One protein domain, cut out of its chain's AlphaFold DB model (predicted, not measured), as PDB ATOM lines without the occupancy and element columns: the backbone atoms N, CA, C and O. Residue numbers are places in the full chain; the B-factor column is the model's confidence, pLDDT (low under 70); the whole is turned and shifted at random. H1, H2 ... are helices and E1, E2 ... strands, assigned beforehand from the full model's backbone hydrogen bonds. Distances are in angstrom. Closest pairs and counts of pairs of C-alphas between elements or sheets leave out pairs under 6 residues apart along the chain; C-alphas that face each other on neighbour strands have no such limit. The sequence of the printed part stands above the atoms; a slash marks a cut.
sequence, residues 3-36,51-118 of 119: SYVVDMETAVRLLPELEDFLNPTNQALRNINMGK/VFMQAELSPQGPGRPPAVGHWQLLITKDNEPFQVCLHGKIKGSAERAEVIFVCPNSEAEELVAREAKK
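This is residues 3 to 36 and 51 to 118 of the 119 residues of an uncharacterized protein of Sulfobacillus benefaciens (UniProt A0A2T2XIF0). Look for a long, twisted sheet of five strands with helices over one face, two layers in all: H2 runs lengthwise over E3 and E4, H1 over E5, and H3 over E1 and E5 at one end. The 102 printed residues include E1, H1, H2, E2, E3, E4, E5, H3 in that order; the sheet runs E1 E5 E4 E3 E2, antiparallel, and the class is mixed. The whole is only just compact, close to loose, with a radius of gyration of the C-alphas of 15.1 A, and spans 50 by 23 by 22 A.

Begin at edge strand E1, residues 3 to 6: N 4 and O 101 of E5, residues 94 to 103, are 3.0 A apart, within hydrogen-bond range. H1, residues 8 to 14, is over E5; their closest C-alphas, Met 8 and Val 99, are 6.6 A apart. H2, residues 16 to 33, is on the same face over E4, residues 83 to 91, and E3, residues 67 to 77, at a height over the sheet of 9.6 A. E2, residues 51 to 58, opens the meander E2 E3 E4 E5, each strand the antiparallel neighbour of the one before; within hydrogen-bond range are N 54 and O 72, 2.9 A, N 73 and O 86, 2.8 A, and N 85 and O 100, 2.7 A. H3, residues 106 to 116, touches H1, closest at C-alphas 116 and 10, 6.2 A. Every O i to N i+4 pair is within range in H1 and H3, 11 of 14 in H2.

Find C-alpha 3 at (274.635, 212.117, 323.986), where E1 begins. H2 measures 25.9 A, E2 22.4 A, E3 29.0 A, E4 25.1 A, E5 28.0 A; H3 ends at C-alpha 116, (267.035, 221.518, 321.667).

Residues 37 to 50 are not printed; C-alphas 36 and 51 are 21.9 A apart. Of the links printed whole, none is long. Thirty-five residues have pLDDT under 70, among them 22 to 36.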
ATOM      1  N   SER A   3     274.885 211.279 322.819       69.88
ATOM      2  CA  SER A   3     274.635 212.117 323.986       69.88
ATOM      3  C   SER A   3     274.495 213.573 323.568       69.88
ATOM      4  O   SER A   3     275.364 214.087 322.862       69.88
ATOM      5  N   TYR A   4     273.451 214.241 324.051       71.56
ATOM      6  CA  TYR A   4     273.175 215.645 323.749       71.56
ATOM      7  C   TYR A   4     273.447 216.497 324.977       71.56
ATOM      8  O   TYR A   4     272.830 216.285 326.017       71.56
ATOM      9  N   VAL A   5     274.351 217.469 324.860       74.56
ATOM     10  CA  VAL A   5     274.523 218.497 325.892       74.56
ATOM     11  C   VAL A   5     273.481 219.577 325.645       74.56
ATOM     12  O   VAL A   5     273.454 220.161 324.561       74.56
ATOM     13  N   VAL A   6     272.640 219.850 326.635       71.69
ATOM     14  CA  VAL A   6     271.643 220.922 326.567       71.69
ATOM     15  C   VAL A   6     271.745 221.823 327.794       71.69
ATOM     16  O   VAL A   6     272.328 221.460 328.817       71.69
ATOM     17  N   ASP A   7     271.210 223.034 327.677       75.38
ATOM     18  CA  ASP A   7     271.084 223.942 328.811       75.38
ATOM     19  C   ASP A   7     269.953 223.508 329.768       75.38
ATOM     20  O   ASP A   7     269.123 222.648 329.463       75.38
ATOM     21  N   MET A   8     269.936 224.102 330.965       71.38
ATOM     22  CA  MET A   8     268.942 223.775 331.992       71.38
ATOM     23  C   MET A   8     267.514 224.131 331.552       71.38
ATOM     24  O   MET A   8     266.576 223.415 331.885       71.38
ATOM     25  N   GLU A   9     267.346 225.203 330.776       74.88
ATOM     26  CA  GLU A   9     266.038 225.636 330.275       74.88
ATOM     27  C   GLU A   9     265.428 224.586 329.335       74.88
ATOM     28  O   GLU A   9     264.257 224.226 329.448       74.88
ATOM     29  N   THR A  10     266.247 224.020 328.451       75.94
ATOM     30  CA  THR A  10     265.864 222.931 327.552       75.94
ATOM     31  C   THR A  10     265.549 221.656 328.324       75.94
ATOM     32  O   THR A  10     264.574 220.979 328.000       75.94
ATOM     33  N   ALA A  11     266.319 221.347 329.371       74.75
ATOM     34  CA  ALA A  11     266.053 220.192 330.220       74.75
ATOM     35  C   ALA A  11     264.701 220.299 330.945       74.75
ATOM     36  O   ALA A  11     263.941 219.333 330.959       74.75
ATOM     37  N   VAL A  12     264.370 221.483 331.473       77.25
ATOM     38  CA  VAL A  12     263.070 221.760 332.103       77.25
ATOM     39  C   VAL A  12     261.928 221.693 331.088       77.25
ATOM     40  O   VAL A  12     260.885 221.138 331.393       77.25
ATOM     41  N   ARG A  13     262.099 222.177 329.851       79.44
ATOM     42  CA  ARG A  13     261.053 222.023 328.816       79.44
ATOM     43  C   ARG A  13     260.764 220.565 328.464       79.44
ATOM     44  O   ARG A  13     259.618 220.233 328.174       79.44
ATOM     45  N   LEU A  14     261.798 219.725 328.448       73.31
ATOM     46  CA  LEU A  14     261.675 218.295 328.166       73.31
ATOM     47  C   LEU A  14     261.032 217.528 329.326       73.31
ATOM     48  O   LEU A  14     260.335 216.551 329.081       73.31
ATOM     49  N   LEU A  15     261.263 217.976 330.560       73.50
ATOM     50  CA  LEU A  15     260.784 217.346 331.789       73.50
ATOM     51  C   LEU A  15     260.262 218.417 332.766       73.50
ATOM     52  O   LEU A  15     260.911 218.696 333.780       73.50
ATOM     53  N   PRO A  16     259.124 219.066 332.465       73.00
ATOM     54  CA  PRO A  16     258.629 220.207 333.242       73.00
ATOM     55  C   PRO A  16     258.297 219.836 334.687       73.00
ATOM     56  O   PRO A  16     258.516 220.625 335.601       73.00
ATOM     57  N   GLU A  17     257.860 218.602 334.929       70.06
ATOM     58  CA  GLU A  17     257.651 218.054 336.270       70.06
ATOM     59  C   GLU A  17     258.931 217.964 337.117       70.06
ATOM     60  O   GLU A  17     258.852 217.783 338.331       70.06
ATOM     61  N   LEU A  18     260.108 218.097 336.498       69.69
ATOM     62  CA  LEU A  18     261.391 218.089 337.189       69.69
ATOM     63  C   LEU A  18     261.934 219.486 337.480       69.69
ATOM     64  O   LEU A  18     263.013 219.575 338.059       69.69
ATOM     65  N   GLU A  19     261.246 220.571 337.125       73.38
ATOM     66  CA  GLU A  19     261.737 221.937 337.364       73.38
ATOM     67  C   GLU A  19     262.075 222.181 338.844       73.38
ATOM     68  O   GLU A  19     263.196 222.585 339.182       73.38
ATOM     69  N   ASP A  20     261.135 221.828 339.724       68.75
ATOM     70  CA  ASP A  20     261.255 221.949 341.181       68.75
ATOM     71  C   ASP A  20     262.289 220.984 341.784       68.75
ATOM     72  O   ASP A  20     262.661 221.106 342.952       68.75
ATOM     73  N   PHE A  21     262.792 220.036 340.989       70.00
ATOM     74  CA  PHE A  21     263.849 219.112 341.375       70.00
ATOM     75  C   PHE A  21     265.216 219.548 340.831       70.00
ATOM     76  O   PHE A  21     266.170 219.678 341.599       70.00
ATOM     77  N   LEU A  22     265.334 219.809 339.528       67.62
ATOM     78  CA  LEU A  22     266.593 220.061 338.821       67.62
ATOM     79  C   LEU A  22     267.259 221.362 339.267       67.62
ATOM     80  O   LEU A  22     268.468 221.376 339.516       67.62
ATOM     81  N   ASN A  23     266.485 222.440 339.418       69.31
ATOM     82  CA  ASN A  23     267.024 223.746 339.797       69.31
ATOM     83  C   ASN A  23     267.577 223.745 341.239       69.31
ATOM     84  O   ASN A  23     268.758 224.076 341.419       69.31
ATOM     85  N   PRO A  24     266.818 223.306 342.268       67.62
ATOM     86  CA  PRO A  24     267.343 223.194 343.630       67.62
ATOM     87  C   PRO A  24     268.467 222.164 343.760       67.62
ATOM     88  O   PRO A  24     269.436 222.416 344.475       67.62
ATOM     89  N   THR A  25     268.389 221.040 343.040       69.12
ATOM     90  CA  THR A  25     269.428 219.999 343.053       69.12
ATOM     91  C   THR A  25     270.746 220.526 342.496       69.12
ATOM     92  O   THR A  25     271.786 220.387 343.140       69.12
ATOM     93  N   ASN A  26     270.721 221.216 341.352       67.94
ATOM     94  CA  ASN A  26     271.915 221.841 340.788       67.94
ATOM     95  C   ASN A  26     272.520 222.875 341.755       67.94
ATOM     96  O   ASN A  26     273.729 222.878 341.991       67.94
ATOM     97  N   GLN A  27     271.688 223.717 342.374       68.69
ATOM     98  CA  GLN A  27     272.150 224.702 343.355       68.69
ATOM     99  C   GLN A  27     272.765 224.042 344.601       68.69
ATOM    100  O   GLN A  27     273.832 224.455 345.059       68.69
ATOM    101  N   ALA A  28     272.135 222.995 345.131       65.69
ATOM    102  CA  ALA A  28     272.612 222.271 346.302       65.69
ATOM    103  C   ALA A  28     273.950 221.570 346.054       65.69
ATOM    104  O   ALA A  28     274.848 221.623 346.893       65.69
ATOM    105  N   LEU A  29     274.127 220.967 344.879       67.69
ATOM    106  CA  LEU A  29     275.382 220.314 344.505       67.69
ATOM    107  C   LEU A  29     276.521 221.319 344.317       67.69
ATOM    108  O   LEU A  29     277.661 221.031 344.681       67.69
ATOM    109  N   ARG A  30     276.226 222.525 343.815       66.00
ATOM    110  CA  ARG A  30     277.194 223.636 343.786       66.00
ATOM    111  C   ARG A  30     277.587 224.079 345.199       66.00
ATOM    112  O   ARG A  30     278.759 224.343 345.458       66.00
ATOM    113  N   ASN A  31     276.647 224.083 346.144       64.94
ATOM    114  CA  ASN A  31     276.946 224.400 347.542       64.94
ATOM    115  C   ASN A  31     277.797 223.302 348.213       64.94
ATOM    116  O   ASN A  31     278.778 223.630 348.888       64.94
ATOM    117  N   ILE A  32     277.515 222.020 347.938       63.09
ATOM    118  CA  ILE A  32     278.343 220.871 348.358       63.09
ATOM    119  C   ILE A  32     279.777 221.011 347.824       63.09
ATOM    120  O   ILE A  32     280.735 220.867 348.585       63.09
ATOM    121  N   ASN A  33     279.931 221.368 346.547       61.47
ATOM    122  CA  ASN A  33     281.225 221.633 345.910       61.47
ATOM    123  C   ASN A  33     282.048 222.719 346.631       61.47
ATOM    124  O   ASN A  33     283.276 222.652 346.656       61.47
ATOM    125  N   MET A  34     281.389 223.698 347.256       60.00
ATOM    126  CA  MET A  34     282.035 224.765 348.027       60.00
ATOM    127  C   MET A  34     282.188 224.459 349.526       60.00
ATOM    128  O   MET A  34     282.614 225.331 350.286       60.00
ATOM    129  N   GLY A  35     281.831 223.255 349.983       55.06
ATOM    130  CA  GLY A  35     281.841 222.906 351.408       55.06
ATOM    131  C   GLY A  35     280.812 223.684 352.238       55.06
ATOM    132  O   GLY A  35     280.897 223.700 353.466       55.06
ATOM    133  N   LYS A  36     279.840 224.332 351.582       56.62
ATOM    134  CA  LYS A  36     278.691 224.958 352.233       56.62
ATOM    135  C   LYS A  36     277.632 223.879 352.413       56.62
ATOM    136  O   LYS A  36     276.918 223.537 351.476       56.62
ATOM    137  N   VAL A  51     267.364 208.346 340.958       82.69
ATOM    138  CA  VAL A  51     268.558 209.190 340.925       82.69
ATOM    139  C   VAL A  51     269.738 208.383 341.439       82.69
ATOM    140  O   VAL A  51     269.711 207.863 342.555       82.69
ATOM    141  N   PHE A  52     270.788 208.298 340.633       83.56
ATOM    142  CA  PHE A  52     272.061 207.698 340.996       83.56
ATOM    143  C   PHE A  52     273.146 208.770 341.001       83.56
ATOM    144  O   PHE A  52     273.360 209.450 339.999       83.56
ATOM    145  N   MET A  53     273.843 208.910 342.128       82.12
ATOM    146  CA  MET A  53     274.954 209.847 342.271       82.12
ATOM    147  C   MET A  53     276.285 209.111 342.283       82.12
ATOM    148  O   MET A  53     276.500 208.214 343.096       82.12
ATOM    149  N   GLN A  54     277.209 209.577 341.451       80.94
ATOM    150  CA  GLN A  54     278.618 209.226 341.523       80.94
ATOM    151  C   GLN A  54     279.440 210.493 341.749       80.94
ATOM    152  O   GLN A  54     279.236 211.504 341.084       80.94
ATOM    153  N   ALA A  55     280.371 210.450 342.698       79.44
ATOM    154  CA  ALA A  55     281.216 211.588 343.027       79.44
ATOM    155  C   ALA A  55     282.648 211.145 343.325       79.44
ATOM    156  O   ALA A  55     282.875 210.162 344.029       79.44
ATOM    157  N   GLU A  56     283.612 211.904 342.811       76.50
ATOM    158  CA  GLU A  56     285.018 211.775 343.175       76.50
ATOM    159  C   GLU A  56     285.313 212.641 344.398       76.50
ATOM    160  O   GLU A  56     285.196 213.873 344.368       76.50
ATOM    161  N   LEU A  57     285.710 211.974 345.480       75.38
ATOM    162  CA  LEU A  57     285.989 212.597 346.765       75.38
ATOM    163  C   LEU A  57     287.494 212.767 346.962       75.38
ATOM    164  O   LEU A  57     288.257 211.807 346.883       75.38
ATOM    165  N   SER A  58     287.916 213.993 347.267       72.81
ATOM    166  CA  SER A  58     289.304 214.316 347.608       72.81
ATOM    167  C   SER A  58     289.447 214.617 349.104       72.81
ATOM    168  O   SER A  58     288.685 215.434 349.632       72.81
ATOM    169  N   PRO A  59     290.421 214.013 349.812       76.62
ATOM    170  CA  PRO A  59     290.676 214.331 351.215       76.62
ATOM    171  C   PRO A  59     291.050 215.810 351.402       76.62
ATOM    172  O   PRO A  59     291.859 216.341 350.646       76.62
ATOM    173  N   GLN A  60     290.522 216.460 352.445       71.38
ATOM    174  CA  GLN A  60     290.868 217.850 352.805       71.38
ATOM    175  C   GLN A  60     291.676 217.982 354.110       71.38
ATOM    176  O   GLN A  60     291.889 219.086 354.613       71.38
ATOM    177  N   GLY A  61     292.140 216.858 354.660       75.50
ATOM    178  CA  GLY A  61     292.836 216.792 355.944       75.50
ATOM    179  C   GLY A  61     291.930 216.377 357.115       75.50
ATOM    180  O   GLY A  61     290.737 216.132 356.928       75.50
ATOM    181  N   PRO A  62     292.495 216.248 358.329       75.56
ATOM    182  CA  PRO A  62     291.785 215.696 359.481       75.56
ATOM    183  C   PRO A  62     290.598 216.568 359.909       75.56
ATOM    184  O   PRO A  62     290.736 217.780 360.057       75.56
ATOM    185  N   GLY A  63     289.437 215.945 360.134       74.56
ATOM    186  CA  GLY A  63     288.239 216.616 360.655       74.56
ATOM    187  C   GLY A  63     287.498 217.513 359.657       74.56
ATOM    188  O   GLY A  63     286.564 218.205 360.056       74.56
ATOM    189  N   ARG A  64     287.889 217.512 358.376       65.25
ATOM    190  CA  ARG A  64     287.195 218.248 357.311       65.25
ATOM    191  C   ARG A  64     286.425 217.291 356.400       65.25
ATOM    192  O   ARG A  64     286.946 216.213 356.102       65.25
ATOM    193  N   PRO A  65     285.218 217.662 355.938       64.12
ATOM    194  CA  PRO A  65     284.515 216.882 354.931       64.12
ATOM    195  C   PRO A  65     285.338 216.819 353.629       64.12
ATOM    196  O   PRO A  65     286.077 217.760 353.322       64.12
ATOM    197  N   PRO A  66     285.251 215.712 352.870       65.94
ATOM    198  CA  PRO A  66     285.948 215.592 351.599       65.94
ATOM    199  C   PRO A  66     285.427 216.618 350.589       65.94
ATOM    200  O   PRO A  66     284.239 216.937 350.560       65.94
ATOM    201  N   ALA A  67     286.323 217.109 349.736       68.38
ATOM    202  CA  ALA A  67     285.943 217.942 348.604       68.38
ATOM    203  C   ALA A  67     285.294 217.061 347.538       68.38
ATOM    204  O   ALA A  67     285.846 216.010 347.206       68.38
ATOM    205  N   VAL A  68     284.198 217.526 346.948       68.56
ATOM    206  CA  VAL A  68     283.665 216.936 345.720       68.56
ATOM    207  C   VAL A  68     284.288 217.684 344.541       68.56
ATOM    208  O   VAL A  68     284.002 218.858 344.325       68.56
ATOM    209  N   GLY A  69     285.211 217.041 343.822       65.62
ATOM    210  CA  GLY A  69     285.893 217.662 342.673       65.62
ATOM    211  C   GLY A  69     285.123 217.496 341.361       65.62
ATOM    212  O   GLY A  69     285.071 218.404 340.525       65.62
ATOM    213  N   HIS A  70     284.506 216.326 341.201       73.25
ATOM    214  CA  HIS A  70     283.685 215.938 340.064       73.25
ATOM    215  C   HIS A  70     282.508 215.108 340.574       73.25
ATOM    216  O   HIS A  70     282.691 214.232 341.422       73.25
ATOM    217  N   TRP A  71     281.312 215.383 340.066       76.19
ATOM    218  CA  TRP A  71     280.129 214.582 340.346       76.19
ATOM    219  C   TRP A  71     279.261 214.428 339.107       76.19
ATOM    220  O   TRP A  71     279.252 215.274 338.211       76.19
ATOM    221  N   GLN A  72     278.518 213.332 339.090       81.19
ATOM    222  CA  GLN A  72     277.543 212.988 338.075       81.19
ATOM    223  C   GLN A  72     276.272 212.524 338.789       81.19
ATOM    224  O   GLN A  72     276.331 211.659 339.666       81.19
ATOM    225  N   LEU A  73     275.133 213.105 338.429       83.81
ATOM    226  CA  LEU A  73     273.819 212.581 338.771       83.81
ATOM    227  C   LEU A  73     273.183 212.014 337.519       83.81
ATOM    228  O   LEU A  73     272.843 212.777 336.622       83.81
ATOM    229  N   LEU A  74     272.975 210.706 337.493       85.69
ATOM    230  CA  LEU A  74     272.121 210.073 336.507       85.69
ATOM    231  C   LEU A  74     270.692 210.049 337.049       85.69
ATOM    232  O   LEU A  74     270.430 209.475 338.102       85.69
ATOM    233  N   ILE A  75     269.785 210.676 336.322       86.56
ATOM    234  CA  ILE A  75     268.360 210.753 336.604       86.56
ATOM    235  C   ILE A  75     267.651 209.941 335.525       86.56
ATOM    236  O   ILE A  75     267.826 210.172 334.325       86.56
ATOM    237  N   THR A  76     266.842 208.984 335.954       86.00
ATOM    238  CA  THR A  76     265.975 208.199 335.081       86.00
ATOM    239  C   THR A  76     264.542 208.376 335.537       86.00
ATOM    240  O   THR A  76     264.278 208.322 336.738       86.00
ATOM    241  N   LYS A  77     263.629 208.556 334.589       83.75
ATOM    242  CA  LYS A  77     262.195 208.615 334.847       83.75
ATOM    243  C   LYS A  77     261.516 207.458 334.124       83.75
ATOM    244  O   LYS A  77     261.870 207.162 332.982       83.75
ATOM    245  N   ASP A  78     260.569 206.804 334.781       83.06
ATOM    246  CA  ASP A  78     259.838 205.693 334.181       83.06
ATOM    247  C   ASP A  78     259.140 206.121 332.886       83.06
ATOM    248  O   ASP A  78     258.528 207.185 332.806       83.06
ATOM    249  N   ASN A  79     259.184 205.240 331.885       83.62
ATOM    250  CA  ASN A  79     258.580 205.415 330.558       83.62
ATOM    251  C   ASN A  79     259.180 206.532 329.687       83.62
ATOM    252  O   ASN A  79     258.716 206.707 328.562       83.62
ATOM    253  N   GLU A  80     260.221 207.235 330.139       82.38
ATOM    254  CA  GLU A  80     260.978 208.124 329.259       82.38
ATOM    255  C   GLU A  80     261.998 207.322 328.438       82.38
ATOM    256  O   GLU A  80     262.684 206.442 328.973       82.38
ATOM    257  N   PRO A  81     262.152 207.613 327.134       83.25
ATOM    258  CA  PRO A  81     263.063 206.865 326.277       83.25
ATOM    259  C   PRO A  81     264.529 207.305 326.436       83.25
ATOM    260  O   PRO A  81     265.395 206.785 325.739       83.25
ATOM    261  N   PHE A  82     264.829 208.248 327.334       79.38
ATOM    262  CA  PHE A  82     266.159 208.816 327.564       79.38
ATOM    263  C   PHE A  82     266.468 208.945 329.059       79.38
ATOM    264  O   PHE A  82     265.585 208.923 329.913       79.38
ATOM    265  N   GLN A  83     267.751 209.114 329.372       86.06
ATOM    266  CA  GLN A  83     268.220 209.412 330.726       86.06
ATOM    267  C   GLN A  83     268.819 210.817 330.761       86.06
ATOM    268  O   GLN A  83     269.389 211.272 329.767       86.06
ATOM    269  N   VAL A  84     268.735 211.490 331.904       84.69
ATOM    270  CA  VAL A  84     269.328 212.816 332.102       84.69
ATOM    271  C   VAL A  84     270.515 212.689 333.034       84.69
ATOM    272  O   VAL A  84     270.384 212.202 334.148       84.69
ATOM    273  N   CYS A  85     271.678 213.147 332.601       83.38
ATOM    274  CA  CYS A  85     272.868 213.196 333.424       83.38
ATOM    275  C   CYS A  85     273.247 214.646 333.714       83.38
ATOM    276  O   CYS A  85     273.540 215.410 332.798       83.38
ATOM    277  N   LEU A  86     273.260 215.031 334.986       80.56
ATOM    278  CA  LEU A  86     273.826 216.302 335.425       80.56
ATOM    279  C   LEU A  86     275.281 216.066 335.808       80.56
ATOM    280  O   LEU A  86     275.562 215.303 336.730       80.56
ATOM    281  N   HIS A  87     276.208 216.708 335.111       78.06
ATOM    282  CA  HIS A  87     277.631 216.637 335.425       78.06
ATOM    283  C   HIS A  87     278.095 217.966 335.996       78.06
ATOM    284  O   HIS A  87     277.990 218.994 335.332       78.06
ATOM    285  N   GLY A  88     278.662 217.946 337.197       74.31
ATOM    286  CA  GLY A  88     279.321 219.108 337.779       74.31
ATOM    287  C   GLY A  88     280.826 218.926 337.797       74.31
ATOM    288  O   GLY A  88     281.342 217.988 338.410       74.31
ATOM    289  N   LYS A  89     281.548 219.862 337.176       68.00
ATOM    290  CA  LYS A  89     283.009 219.927 337.251       68.00
ATOM    291  C   LYS A  89     283.460 221.287 337.759       68.00
ATOM    292  O   LYS A  89     283.111 222.325 337.194       68.00
ATOM    293  N   ILE A  90     284.313 221.275 338.780       60.34
ATOM    294  CA  ILE A  90     285.055 222.465 339.195       60.34
ATOM    295  C   ILE A  90     286.361 222.499 338.395       60.34
ATOM    296  O   ILE A  90     287.209 221.616 338.535       60.34
ATOM    297  N   LYS A  91     286.545 223.507 337.534       54.72
ATOM    298  CA  LYS A  91     287.832 223.759 336.861       54.72
ATOM    299  C   LYS A  91     288.325 225.158 337.224       54.72
ATOM    300  O   LYS A  91     287.901 226.150 336.637       54.72
ATOM    301  N   GLY A  92     289.250 225.237 338.182       63.25
ATOM    302  CA  GLY A  92     289.703 226.519 338.732       63.25
ATOM    303  C   GLY A  92     288.599 227.172 339.569       63.25
ATOM    304  O   GLY A  92     288.054 226.524 340.453       63.25
ATOM    305  N   SER A  93     288.261 228.432 339.282       52.94
ATOM    306  CA  SER A  93     287.144 229.163 339.910       52.94
ATOM    307  C   SER A  93     285.839 229.122 339.103       52.94
ATOM    308  O   SER A  93     284.838 229.688 339.536       52.94
ATOM    309  N   ALA A  94     285.840 228.491 337.925       53.06
ATOM    310  CA  ALA A  94     284.667 228.402 337.068       53.06
ATOM    311  C   ALA A  94     283.922 227.086 337.325       53.06
ATOM    312  O   ALA A  94     284.467 225.994 337.135       53.06
ATOM    313  N   GLU A  95     282.662 227.207 337.734       57.59
ATOM    314  CA  GLU A  95     281.732 226.089 337.852       57.59
ATOM    315  C   GLU A  95     281.070 225.857 336.494       57.59
ATOM    316  O   GLU A  95     280.480 226.772 335.917       57.59
ATOM    317  N   ARG A  96     281.181 224.634 335.970       60.16
ATOM    318  CA  ARG A  96     280.404 224.199 334.810       60.16
ATOM    319  C   ARG A  96     279.531 223.027 335.229       60.16
ATOM    320  O   ARG A  96     280.052 222.009 335.686       60.16
ATOM    321  N   ALA A  97     278.224 223.220 335.098       64.00
ATOM    322  CA  ALA A  97     277.247 222.147 335.124       64.00
ATOM    323  C   ALA A  97     276.807 221.897 333.679       64.00
ATOM    324  O   ALA A  97     276.428 222.840 332.985       64.00
ATOM    325  N   GLU A  98     276.906 220.656 333.222       71.12
ATOM    326  CA  GLU A  98     276.435 220.225 331.906       71.12
ATOM    327  C   GLU A  98     275.245 219.289 332.115       71.12
ATOM    328  O   GLU A  98     275.323 218.364 332.928       71.12
ATOM    329  N   VAL A  99     274.141 219.542 331.407       77.50
ATOM    330  CA  VAL A  99     273.015 218.607 331.342       77.50
ATOM    331  C   VAL A  99     273.182 217.776 330.083       77.50
ATOM    332  O   VAL A  99     273.291 218.321 328.988       77.50
ATOM    333  N   ILE A 100     273.235 216.461 330.240       81.62
ATOM    334  CA  ILE A 100     273.490 215.519 329.156       81.62
ATOM    335  C   ILE A 100     272.311 214.568 329.044       81.62
ATOM    336  O   ILE A 100     272.013 213.833 329.978       81.62
ATOM    337  N   PHE A 101     271.674 214.531 327.886       81.06
ATOM    338  CA  PHE A 101     270.664 213.531 327.568       81.06
ATOM    339  C   PHE A 101     271.348 212.317 326.954       81.06
ATOM    340  O   PHE A 101     271.980 212.419 325.901       81.06
ATOM    341  N   VAL A 102     271.231 211.172 327.619       83.25
ATOM    342  CA  VAL A 102     271.745 209.885 327.149       83.25
ATOM    343  C   VAL A 102     270.625 209.180 326.396       83.25
ATOM    344  O   VAL A 102     269.629 208.767 326.995       83.25
ATOM    345  N   CYS A 103     270.788 209.063 325.078       85.94
ATOM    346  CA  CYS A 103     269.773 208.507 324.191       85.94
ATOM    347  C   CYS A 103     270.180 207.078 323.772       85.94
ATOM    348  O   CYS A 103     271.210 206.887 323.116       85.94
ATOM    349  N   PRO A 104     269.421 206.041 324.170       82.50
ATOM    350  CA  PRO A 104     269.740 204.655 323.845       82.50
ATOM    351  C   PRO A 104     269.324 204.255 322.420       82.50
ATOM    352  O   PRO A 104     269.808 203.241 321.918       82.50
ATOM    353  N   ASN A 105     268.429 205.013 321.776       84.50
ATOM    354  CA  ASN A 105     267.883 204.731 320.447       84.50
ATOM    355  C   ASN A 105     267.552 206.024 319.671       84.50
ATOM    356  O   ASN A 105     267.512 207.107 320.249       84.50
ATOM    357  N   SER A 106     267.273 205.888 318.372       84.12
ATOM    358  CA  SER A 106     267.014 207.012 317.459       84.12
ATOM    359  C   SER A 106     265.741 207.807 317.775       84.12
ATOM    360  O   SER A 106     265.687 209.000 317.508       84.12
ATOM    361  N   GLU A 107     264.720 207.180 318.365       86.00
ATOM    362  CA  GLU A 107     263.485 207.871 318.767       86.00
ATOM    363  C   GLU A 107     263.756 208.878 319.896       86.00
ATOM    364  O   GLU A 107     263.308 210.025 319.842       86.00
ATOM    365  N   ALA A 108     264.556 208.474 320.886       84.06
ATOM    366  CA  ALA A 108     265.024 209.354 321.951       84.06
ATOM    367  C   ALA A 108     265.885 210.505 321.404       84.06
ATOM    368  O   ALA A 108     265.715 211.654 321.811       84.06
ATOM    369  N   GLU A 109     266.777 210.204 320.454       84.50
ATOM    370  CA  GLU A 109     267.636 211.201 319.803       84.50
ATOM    371  C   GLU A 109     266.802 212.261 319.064       84.50
ATOM    372  O   GLU A 109     267.008 213.460 319.260       84.50
ATOM    373  N   GLU A 110     265.818 211.843 318.262       85.56
ATOM    374  CA  GLU A 110     264.927 212.749 317.527       85.56
ATOM    375  C   GLU A 110     264.095 213.638 318.458       85.56
ATOM    376  O   GLU A 110     263.938 214.837 318.194       85.56
ATOM    377  N   LEU A 111     263.585 213.070 319.554       83.69
ATOM    378  CA  LEU A 111     262.815 213.794 320.562       83.69
ATOM    379  C   LEU A 111     263.645 214.917 321.194       83.69
ATOM    380  O   LEU A 111     263.222 216.076 321.179       83.69
ATOM    381  N   VAL A 112     264.844 214.594 321.688       83.25
ATOM    382  CA  VAL A 112     265.738 215.567 322.334       83.25
ATOM    383  C   VAL A 112     266.225 216.613 321.327       83.25
ATOM    384  O   VAL A 112     266.179 217.813 321.606       83.25
ATOM    385  N   ALA A 113     266.626 216.195 320.122       81.94
ATOM    386  CA  ALA A 113     267.118 217.098 319.084       81.94
ATOM    387  C   ALA A 113     266.051 218.090 318.593       81.94
ATOM    388  O   ALA A 113     266.382 219.219 318.219       81.94
ATOM    389  N   ARG A 114     264.771 217.695 318.576       82.56
ATOM    390  CA  ARG A 114     263.662 218.585 318.211       82.56
ATOM    391  C   ARG A 114     263.477 219.710 319.222       82.56
ATOM    392  O   ARG A 114     263.259 220.847 318.812       82.56
ATOM    393  N   GLU A 115     263.546 219.403 320.513       76.19
ATOM    394  CA  GLU A 115     263.346 220.404 321.566       76.19
ATOM    395  C   GLU A 115     264.584 221.287 321.764       76.19
ATOM    396  O   GLU A 115     264.442 222.492 321.957       76.19
ATOM    397  N   ALA A 116     265.794 220.741 321.599       72.81
ATOM    398  CA  ALA A 116     267.035 221.518 321.667       72.81
ATOM    399  C   ALA A 116     267.140 222.600 320.575       72.81
ATOM    400  O   ALA A 116     267.719 223.654 320.807       72.81
ATOM    401  N   LYS A 117     266.548 222.379 319.391       69.19
ATOM    402  CA  LYS A 117     266.512 223.358 318.285       69.19
ATOM    403  C   LYS A 117     265.535 224.523 318.500       69.19
ATOM    404  O   LYS A 117     265.461 225.400 317.641       69.19
ATOM    405  N   LYS A 118     264.742 224.502 319.578       59.91
ATOM    406  CA  LYS A 118     263.804 225.580 319.935       59.91
ATOM    407  C   LYS A 118     264.402 226.607 320.916       59.91
ATOM    408  O   LYS A 118     263.721 227.593 321.186       59.91
TER     409      LYS A 118